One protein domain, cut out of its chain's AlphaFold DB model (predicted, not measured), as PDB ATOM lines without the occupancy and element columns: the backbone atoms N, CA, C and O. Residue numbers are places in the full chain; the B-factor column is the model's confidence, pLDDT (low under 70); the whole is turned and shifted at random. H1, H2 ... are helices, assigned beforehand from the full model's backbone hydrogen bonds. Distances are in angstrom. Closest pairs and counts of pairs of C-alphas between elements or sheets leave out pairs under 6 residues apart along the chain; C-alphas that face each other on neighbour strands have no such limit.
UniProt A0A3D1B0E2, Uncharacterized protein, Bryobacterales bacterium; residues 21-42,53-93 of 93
ATOM      1  N   THR A  21     -41.324 -36.651  17.925       96.56
ATOM      2  CA  THR A  21     -41.404 -37.500  19.121       96.56
ATOM      3  C   THR A  21     -40.080 -38.211  19.390       96.56
ATOM      4  O   THR A  21     -39.661 -38.287  20.543       96.56
ATOM      5  N   ILE A  22     -39.402 -38.690  18.341       97.12
ATOM      6  CA  ILE A  22     -38.070 -39.298  18.456       97.12
ATOM      7  C   ILE A  22     -37.082 -38.277  19.022       97.12
ATOM      8  O   ILE A  22     -36.431 -38.570  20.023       97.12
ATOM      9  N   GLN A  23     -37.039 -37.061  18.468       97.75
ATOM     10  CA  GLN A  23     -36.168 -35.997  18.969       97.75
ATOM     11  C   GLN A  23     -36.435 -35.698  20.447       97.75
ATOM     12  O   GLN A  23     -35.504 -35.641  21.240       97.75
ATOM     13  N   LYS A  24     -37.708 -35.627  20.858       97.44
ATOM     14  CA  LYS A  24     -38.065 -35.428  22.269       97.44
ATOM     15  C   LYS A  24     -37.502 -36.530  23.174       97.44
ATOM     16  O   LYS A  24     -37.066 -36.251  24.288       97.44
ATOM     17  N   HIS A  25     -37.523 -37.786  22.733       97.69
ATOM     18  CA  HIS A  25     -36.906 -38.881  23.483       97.69
ATOM     19  C   HIS A  25     -35.377 -38.765  23.506       97.69
ATOM     20  O   HIS A  25     -34.792 -38.965  24.566       97.69
ATOM     21  N   VAL A  26     -34.740 -38.393  22.393       97.38
ATOM     22  CA  VAL A  26     -33.288 -38.145  22.322       97.38
ATOM     23  C   VAL A  26     -32.870 -37.044  23.300       97.38
ATOM     24  O   VAL A  26     -31.937 -37.247  24.075       97.38
ATOM     25  N   ASP A  27     -33.602 -35.931  23.340       96.81
ATOM     26  CA  ASP A  27     -33.336 -34.819  24.259       96.81
ATOM     27  C   ASP A  27     -33.457 -35.269  25.723       96.81
ATOM     28  O   ASP A  27     -32.601 -34.971  26.555       96.81
ATOM     29  N   ASN A  28     -34.480 -36.065  26.046       97.12
ATOM     30  CA  ASN A  28     -34.633 -36.634  27.387       97.12
ATOM     31  C   ASN A  28     -33.499 -37.618  27.731       97.12
ATOM     32  O   ASN A  28     -33.045 -37.648  28.870       97.12
ATOM     33  N   ILE A  29     -32.994 -38.397  26.771       96.94
ATOM     34  CA  ILE A  29     -31.834 -39.275  26.987       96.94
ATOM     35  C   ILE A  29     -30.555 -38.466  27.229       96.94
ATOM     36  O   ILE A  29     -29.744 -38.849  28.075       96.94
ATOM     37  N   TRP A  30     -30.386 -37.334  26.545       95.31
ATOM     38  CA  TRP A  30     -29.284 -36.410  26.811       95.31
ATOM     39  C   TRP A  30     -29.327 -35.888  28.251       95.31
ATOM     40  O   TRP A  30     -28.320 -35.941  28.961       95.31
ATOM     41  N   VAL A  31     -30.507 -35.462  28.714       95.25
ATOM     42  CA  VAL A  31     -30.720 -35.033  30.105       95.25
ATOM     43  C   VAL A  31     -30.377 -36.160  31.082       95.25
ATOM     44  O   VAL A  31     -29.597 -35.939  32.004       95.25
ATOM     45  N   LEU A  32     -30.862 -37.383  30.837       95.75
ATOM     46  CA  LEU A  32     -30.571 -38.549  31.679       95.75
ATOM     47  C   LEU A  32     -29.064 -38.824  31.785       95.75
ATOM     48  O   LEU A  32     -28.563 -39.136  32.862       95.75
ATOM     49  N   GLY A  33     -28.328 -38.683  30.679       94.75
ATOM     50  CA  GLY A  33     -26.871 -38.804  30.678       94.75
ATOM     51  C   GLY A  33     -26.189 -37.757  31.562       94.75
ATOM     52  O   GLY A  33     -25.259 -38.091  32.297       94.75
ATOM     53  N   GLY A  34     -26.673 -36.514  31.535       93.75
ATOM     54  CA  GLY A  34     -26.187 -35.443  32.406       93.75
ATOM     55  C   GLY A  34     -26.432 -35.725  33.890       93.75
ATOM     56  O   GLY A  34     -25.525 -35.546  34.702       93.75
ATOM     57  N   GLU A  35     -27.620 -36.219  34.235       93.50
ATOM     58  CA  GLU A  35     -27.958 -36.647  35.598       93.50
ATOM     59  C   GLU A  35     -27.054 -37.806  36.058       93.50
ATOM     60  O   GLU A  35     -26.470 -37.750  37.136       93.50
ATOM     61  N   PHE A  36     -26.822 -38.799  35.194       93.62
ATOM     62  CA  PHE A  36     -25.971 -39.951  35.506       93.62
ATOM     63  C   PHE A  36     -24.521 -39.533  35.791       93.62
ATOM     64  O   PHE A  36     -23.896 -39.996  36.745       93.62
ATOM     65  N   ILE A  37     -23.969 -38.632  34.970       93.56
ATOM     66  CA  ILE A  37     -22.623 -38.081  35.184       93.56
ATOM     67  C   ILE A  37     -22.570 -37.276  36.485       93.56
ATOM     68  O   ILE A  37     -21.571 -37.354  37.202       93.56
ATOM     69  N   ARG A  38     -23.628 -36.525  36.808       92.81
ATOM     70  CA  ARG A  38     -23.703 -35.755  38.052       92.81
ATOM     71  C   ARG A  38     -23.671 -36.665  39.276       92.81
ATOM     72  O   ARG A  38     -22.901 -36.384  40.191       92.81
ATOM     73  N   ASP A  39     -24.409 -37.769  39.266       92.06
ATOM     74  CA  ASP A  39     -24.383 -38.747  40.359       92.06
ATOM     75  C   ASP A  39     -22.983 -39.355  40.526       92.06
ATOM     76  O   ASP A  39     -22.447 -39.386  41.633       92.06
ATOM     77  N   LEU A  40     -22.325 -39.740  39.425       94.00
ATOM     78  CA  LEU A  40     -20.938 -40.232  39.449       94.00
ATOM     79  C   LEU A  40     -19.907 -39.185  39.906       94.00
ATOM     80  O   LEU A  40     -18.796 -39.539  40.330       94.00
ATOM     81  N   HIS A  41     -20.210 -37.900  39.726       94.50
ATOM     82  CA  HIS A  41     -19.379 -36.805  40.205       94.50
ATOM     83  C   HIS A  41     -19.561 -36.600  41.711       94.50
ATOM     84  O   HIS A  41     -18.564 -36.543  42.429       94.50
ATOM     85  N   ASN A  42     -20.813 -36.544  42.168       94.31
ATOM     86  CA  ASN A  42     -21.181 -36.281  43.557       94.31
ATOM     87  C   ASN A  42     -20.856 -37.452  44.492       94.31
ATOM     88  O   ASN A  42     -20.429 -37.226  45.621       94.31
ATOM     89  N   ARG A  53     -26.572 -51.593  36.275       93.12
ATOM     90  CA  ARG A  53     -27.248 -51.555  37.579       93.12
ATOM     91  C   ARG A  53     -27.572 -50.135  38.008       93.12
ATOM     92  O   ARG A  53     -28.702 -49.877  38.412       93.12
ATOM     93  N   LEU A  54     -26.607 -49.223  37.897       94.62
ATOM     94  CA  LEU A  54     -26.813 -47.818  38.250       94.62
ATOM     95  C   LEU A  54     -27.931 -47.189  37.422       94.62
ATOM     96  O   LEU A  54     -28.838 -46.577  37.975       94.62
ATOM     97  N   LEU A  55     -27.887 -47.383  36.102       94.56
ATOM     98  CA  LEU A  55     -28.906 -46.861  35.200       94.56
ATOM     99  C   LEU A  55     -30.280 -47.449  35.531       94.56
ATOM    100  O   LEU A  55     -31.248 -46.703  35.577       94.56
ATOM    101  N   SER A  56     -30.358 -48.754  35.810       93.69
ATOM    102  CA  SER A  56     -31.618 -49.427  36.151       93.69
ATOM    103  C   SER A  56     -32.233 -48.902  37.449       93.69
ATOM    104  O   SER A  56     -33.444 -48.713  37.501       93.69
ATOM    105  N   GLN A  57     -31.408 -48.638  38.470       93.81
ATOM    106  CA  GLN A  57     -31.844 -48.025  39.733       93.81
ATOM    107  C   GLN A  57     -32.336 -46.593  39.513       93.81
ATOM    108  O   GLN A  57     -33.397 -46.206  39.990       93.81
ATOM    109  N   MET A  58     -31.585 -45.818  38.736       94.44
ATOM    110  CA  MET A  58     -31.888 -44.422  38.446       94.44
ATOM    111  C   MET A  58     -33.209 -44.237  37.688       94.44
ATOM    112  O   MET A  58     -33.865 -43.214  37.860       94.44
ATOM    113  N   ILE A  59     -33.596 -45.215  36.857       95.56
ATOM    114  CA  ILE A  59     -34.834 -45.168  36.064       95.56
ATOM    115  C   ILE A  59     -35.982 -46.023  36.632       95.56
ATOM    116  O   ILE A  59     -36.988 -46.237  35.948       95.56
ATOM    117  N   GLU A  60     -35.838 -46.564  37.848       92.19
ATOM    118  CA  GLU A  60     -36.738 -47.584  38.409       92.19
ATOM    119  C   GLU A  60     -38.200 -47.114  38.487       92.19
ATOM    120  O   GLU A  60     -39.109 -47.834  38.060       92.19
ATOM    121  N   TYR A  61     -38.415 -45.885  38.960       88.69
ATOM    122  CA  TYR A  61     -39.742 -45.289  39.175       88.69
ATOM    123  C   TYR A  61     -40.114 -44.215  38.138       88.69
ATOM    124  O   TYR A  61     -41.130 -43.532  38.267       88.69
ATOM    125  N   GLY A  62     -39.320 -44.074  37.078       91.31
ATOM    126  CA  GLY A  62     -39.267 -42.860  36.261       91.31
ATOM    127  C   GLY A  62     -37.849 -42.307  36.267       91.31
ATOM    128  O   GLY A  62     -36.950 -42.982  36.753       91.31
ATOM    129  N   GLY A  63     -37.633 -41.126  35.694       93.00
ATOM    130  CA  GLY A  63     -36.314 -40.505  35.753       93.00
ATOM    131  C   GLY A  63     -36.089 -39.794  37.090       93.00
ATOM    132  O   GLY A  63     -37.042 -39.597  37.847       93.00
ATOM    133  N   PRO A  64     -34.852 -39.362  37.394       93.69
ATOM    134  CA  PRO A  64     -34.617 -38.443  38.505       93.69
ATOM    135  C   PRO A  64     -35.423 -37.144  38.351       93.69
ATOM    136  O   PRO A  64     -35.831 -36.750  37.253       93.69
ATOM    137  N   LEU A  65     -35.623 -36.452  39.470       93.00
ATOM    138  CA  LEU A  65     -36.274 -35.150  39.467       93.00
ATOM    139  C   LEU A  65     -35.374 -34.119  38.777       93.00
ATOM    140  O   LEU A  65     -34.245 -33.877  39.204       93.00
ATOM    141  N   LEU A  66     -35.888 -33.484  37.729       90.06
ATOM    142  CA  LEU A  66     -35.165 -32.451  37.005       90.06
ATOM    143  C   LEU A  66     -35.079 -31.183  37.856       90.06
ATOM    144  O   LEU A  66     -36.090 -30.579  38.203       90.06
ATOM    145  N   TYR A  67     -33.854 -30.732  38.142       80.25
ATOM    146  CA  TYR A  67     -33.628 -29.487  38.890       80.25
ATOM    147  C   TYR A  67     -34.175 -28.249  38.157       80.25
ATOM    148  O   TYR A  67     -34.554 -27.256  38.777       80.25
ATOM    149  N   ARG A  68     -34.212 -28.300  36.821       79.75
ATOM    150  CA  ARG A  68     -34.811 -27.270  35.970       79.75
ATOM    151  C   ARG A  68     -35.875 -27.911  35.095       79.75
ATOM    152  O   ARG A  68     -35.550 -28.729  34.241       79.75
ATOM    153  N   GLY A  69     -37.116 -27.486  35.281       80.31
ATOM    154  CA  GLY A  69     -38.203 -27.798  34.370       80.31
ATOM    155  C   GLY A  69     -39.572 -27.765  35.027       80.31
ATOM    156  O   GLY A  69     -39.694 -27.839  36.246       80.31
ATOM    157  N   GLY A  70     -40.605 -27.610  34.202       92.19
ATOM    158  CA  GLY A  70     -41.994 -27.710  34.646       92.19
ATOM    159  C   GLY A  70     -42.479 -29.159  34.697       92.19
ATOM    160  O   GLY A  70     -41.829 -30.067  34.172       92.19
ATOM    161  N   GLU A  71     -43.673 -29.372  35.251       94.69
ATOM    162  CA  GLU A  71     -44.284 -30.705  35.332       94.69
ATOM    163  C   GLU A  71     -44.364 -31.416  33.976       94.69
ATOM    164  O   GLU A  71     -44.131 -32.617  33.897       94.69
ATOM    165  N   ASP A  72     -44.651 -30.695  32.890       94.56
ATOM    166  CA  ASP A  72     -44.733 -31.288  31.550       94.56
ATOM    167  C   ASP A  72     -43.395 -31.836  31.050       94.56
ATOM    168  O   ASP A  72     -43.351 -32.861  30.359       94.56
ATOM    169  N   GLN A  73     -42.296 -31.172  31.410       94.25
ATOM    170  CA  GLN A  73     -40.955 -31.645  31.087       94.25
ATOM    171  C   GLN A  73     -40.625 -32.885  31.915       94.25
ATOM    172  O   GLN A  73     -40.211 -33.886  31.332       94.25
ATOM    173  N   GLN A  74     -40.922 -32.876  33.220       96.31
ATOM    174  CA  GLN A  74     -40.755 -34.056  34.074       96.31
ATOM    175  C   GLN A  74     -41.588 -35.240  33.565       96.31
ATOM    176  O   GLN A  74     -41.057 -36.326  33.356       96.31
ATOM    177  N   ARG A  75     -42.872 -35.027  33.246       96.19
ATOM    178  CA  ARG A  75     -43.759 -36.062  32.686       96.19
ATOM    179  C   ARG A  75     -43.189 -36.665  31.403       96.19
ATOM    180  O   ARG A  75     -43.240 -37.883  31.205       96.19
ATOM    181  N   SER A  76     -42.643 -35.828  30.520       96.25
ATOM    182  CA  SER A  76     -42.003 -36.290  29.287       96.25
ATOM    183  C   SER A  76     -40.726 -37.087  29.546       96.25
ATOM    184  O   SER A  76     -40.472 -38.093  28.871       96.25
ATOM    185  N   PHE A  77     -39.917 -36.626  30.489       97.38
ATOM    186  CA  PHE A  77     -38.673 -37.262  30.878       97.38
ATOM    187  C   PHE A  77     -38.933 -38.635  31.508       97.38
ATOM    188  O   PHE A  77     -38.390 -39.638  31.041       97.38
ATOM    189  N   ASP A  78     -39.877 -38.719  32.446       97.19
ATOM    190  CA  ASP A  78     -40.305 -39.970  33.077       97.19
ATOM    191  C   ASP A  78     -40.877 -40.959  32.063       97.19
ATOM    192  O   ASP A  78     -40.610 -42.158  32.138       97.19
ATOM    193  N   SER A  79     -41.655 -40.474  31.091       96.88
ATOM    194  CA  SER A  79     -42.157 -41.307  29.993       96.88
ATOM    195  C   SER A  79     -41.007 -41.943  29.203       96.88
ATOM    196  O   SER A  79     -41.037 -43.144  28.925       96.88
ATOM    197  N   THR A  80     -39.958 -41.170  28.910       97.88
ATOM    198  CA  THR A  80     -38.760 -41.675  28.222       97.88
ATOM    199  C   THR A  80     -38.011 -42.692  29.081       97.88
ATOM    200  O   THR A  80     -37.681 -43.768  28.585       97.88
ATOM    201  N   CYS A  81     -37.810 -42.409  30.370       97.75
ATOM    202  CA  CYS A  81     -37.125 -43.312  31.299       97.75
ATOM    203  C   CYS A  81     -37.873 -44.642  31.466       97.75
ATOM    204  O   CYS A  81     -37.259 -45.707  31.408       97.75
ATOM    205  N   ARG A  82     -39.209 -44.611  31.562       97.25
ATOM    206  CA  ARG A  82     -40.042 -45.825  31.590       97.25
ATOM    207  C   ARG A  82     -39.918 -46.643  30.303       97.25
ATOM    208  O   ARG A  82     -39.850 -47.869  30.366       97.25
ATOM    209  N   LYS A  83     -39.864 -45.977  29.147       96.56
ATOM    210  CA  LYS A  83     -39.688 -46.632  27.843       96.56
ATOM    211  C   LYS A  83     -38.315 -47.291  27.721       96.56
ATOM    212  O   LYS A  83     -38.239 -48.442  27.308       96.56
ATOM    213  N   LEU A  84     -37.261 -46.593  28.148       96.94
ATOM    214  CA  LEU A  84     -35.907 -47.138  28.225       96.94
ATOM    215  C   LEU A  84     -35.855 -48.349  29.161       96.94
ATOM    216  O   LEU A  84     -35.354 -49.396  28.770       96.94
ATOM    217  N   ARG A  85     -36.426 -48.245  30.367       95.81
ATOM    218  CA  ARG A  85     -36.489 -49.359  31.324       95.81
ATOM    219  C   ARG A  85     -37.156 -50.583  30.711       95.81
ATOM    220  O   ARG A  85     -36.623 -51.680  30.812       95.81
ATOM    221  N   ARG A  86     -38.304 -50.394  30.056       95.19
ATOM    222  CA  ARG A  86     -39.017 -51.475  29.370       95.19
ATOM    223  C   ARG A  86     -38.149 -52.127  28.292       95.19
ATOM    224  O   ARG A  86     -38.027 -53.345  28.296       95.19
ATOM    225  N   PHE A  87     -37.508 -51.323  27.444       95.38
ATOM    226  CA  PHE A  87     -36.600 -51.807  26.405       95.38
ATOM    227  C   PHE A  87     -35.444 -52.637  26.984       95.38
ATOM    228  O   PHE A  87     -35.155 -53.722  26.486       95.38
ATOM    229  N   LEU A  88     -34.810 -52.170  28.065       93.88
ATOM    230  CA  LEU A  88     -33.709 -52.887  28.720       93.88
ATOM    231  C   LEU A  88     -34.165 -54.212  29.348       93.88
ATOM    232  O   LEU A  88     -33.450 -55.203  29.268       93.88
ATOM    233  N   THR A  89     -35.364 -54.259  29.932       91.25
ATOM    234  CA  THR A  89     -35.924 -55.500  30.489       91.25
ATOM    235  C   THR A  89     -36.311 -56.506  29.402       91.25
ATOM    236  O   THR A  89     -36.134 -57.705  29.591       91.25
ATOM    237  N   GLU A  90     -36.844 -56.039  28.270       90.31
ATOM    238  CA  GLU A  90     -37.243 -56.902  27.148       90.31
ATOM    239  C   GLU A  90     -36.035 -57.452  26.376       90.31
ATOM    240  O   GLU A  90     -36.098 -58.571  25.883       90.31
ATOM    241  N   THR A  91     -34.930 -56.704  26.310       80.00
ATOM    242  CA  THR A  91     -33.685 -57.125  25.638       80.00
ATOM    243  C   THR A  91     -32.750 -57.958  26.514       80.00
ATOM    244  O   THR A  91     -31.860 -58.621  25.990       80.00
ATOM    245  N   ALA A  92     -32.936 -57.949  27.836       72.44
ATOM    246  CA  ALA A  92     -32.204 -58.812  28.766       72.44
ATOM    247  C   ALA A  92     -32.750 -60.255  28.829       72.44
ATOM    248  O   ALA A  92     -32.223 -61.068  29.590       72.44
ATOM    249  N   ARG A  93     -33.823 -60.547  28.085       51.44
ATOM    250  CA  ARG A  93     -34.535 -61.826  28.064       51.44
ATOM    251  C   ARG A  93     -34.203 -62.614  26.804       51.44
ATOM    252  O   ARG A  93     -34.109 -63.851  26.934       51.44
TER     253      ARG A  93
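This is residues 21 to 42 and 53 to 93 of the 93 residues of an uncharacterized protein of Bryobacterales bacterium (UniProt A0A3D1B0E2). Two long helices, H1 and H3, cross at nearly a right angle as a lopsided X, meeting nearer to the first residues of each than to the last. The short helix H2 sits in the corner between their longer arms, near both, and from it an unnamed stretch, residues 59 to 70, leads back to the beginning of H3. The printed part has 63 residues with three named helices, in the order H1, H2, H3, and no named strand; its class is all helix. It is compact, with a radius of gyration of the C-alphas of 11.5 A, and its C-alphas span 35 by 31 by 19 A.

Find C-alpha 21 at (-41.404, -37.500, 19.121); from there H1, residues 21 to 42, runs 31.7 A from first to last C-alpha, to C-alpha 42 at (-21.181, -36.281, 43.557). After the cut, look for H2 at residues 53 to 58, six residues long. Go on past residues 59 to 70 and you reach H3, residues 71 to 91, which measures 30.1 A from first to last C-alpha and ends with C-alpha 91 at (-33.685, -57.125, 25.638).

Begin at residues 25 to 29 of H1, the part with which it touches H3. On H3 the touching part is residues 76 to 81, and the closest C-alphas of the two helices are those of Asn 28 and Phe 77, 5.4 A apart. Their lines are about perpendicular, at 87 degrees. Further along H1, look at Phe 36: its C-alpha is 7.5 A from that of Leu 55, the closest pair of H1 and H2, which are close but not clearly touching. The lines of these two are only just about perpendicular, at 71 degrees. H2 and H3 are also close but not clearly touching, with their closest C-alphas, those of Ser 56 and Arg 85, 6.9 A apart. H2 and H3 stand at a shallow tilt of 26 degrees and run opposite ways. In the backbones of H1, H2 and H3, every O i to N i+4 pair is within hydrogen-bond range.

The two C-alphas farthest apart are those of Gly 70 and Arg 93, at 35.5 A. Residues 43 to 52 are not printed, and across this cut C-alphas 42 and 53 are 17.5 A apart; it falls in the link from H1 to H2. The link from H2 to H3, with 12 residues, is long. Read the B-factor column for the pLDDT of this predicted model: its mean over the printed part is 92.8, and one printed residue, Arg 93, the chain's last, is under 70.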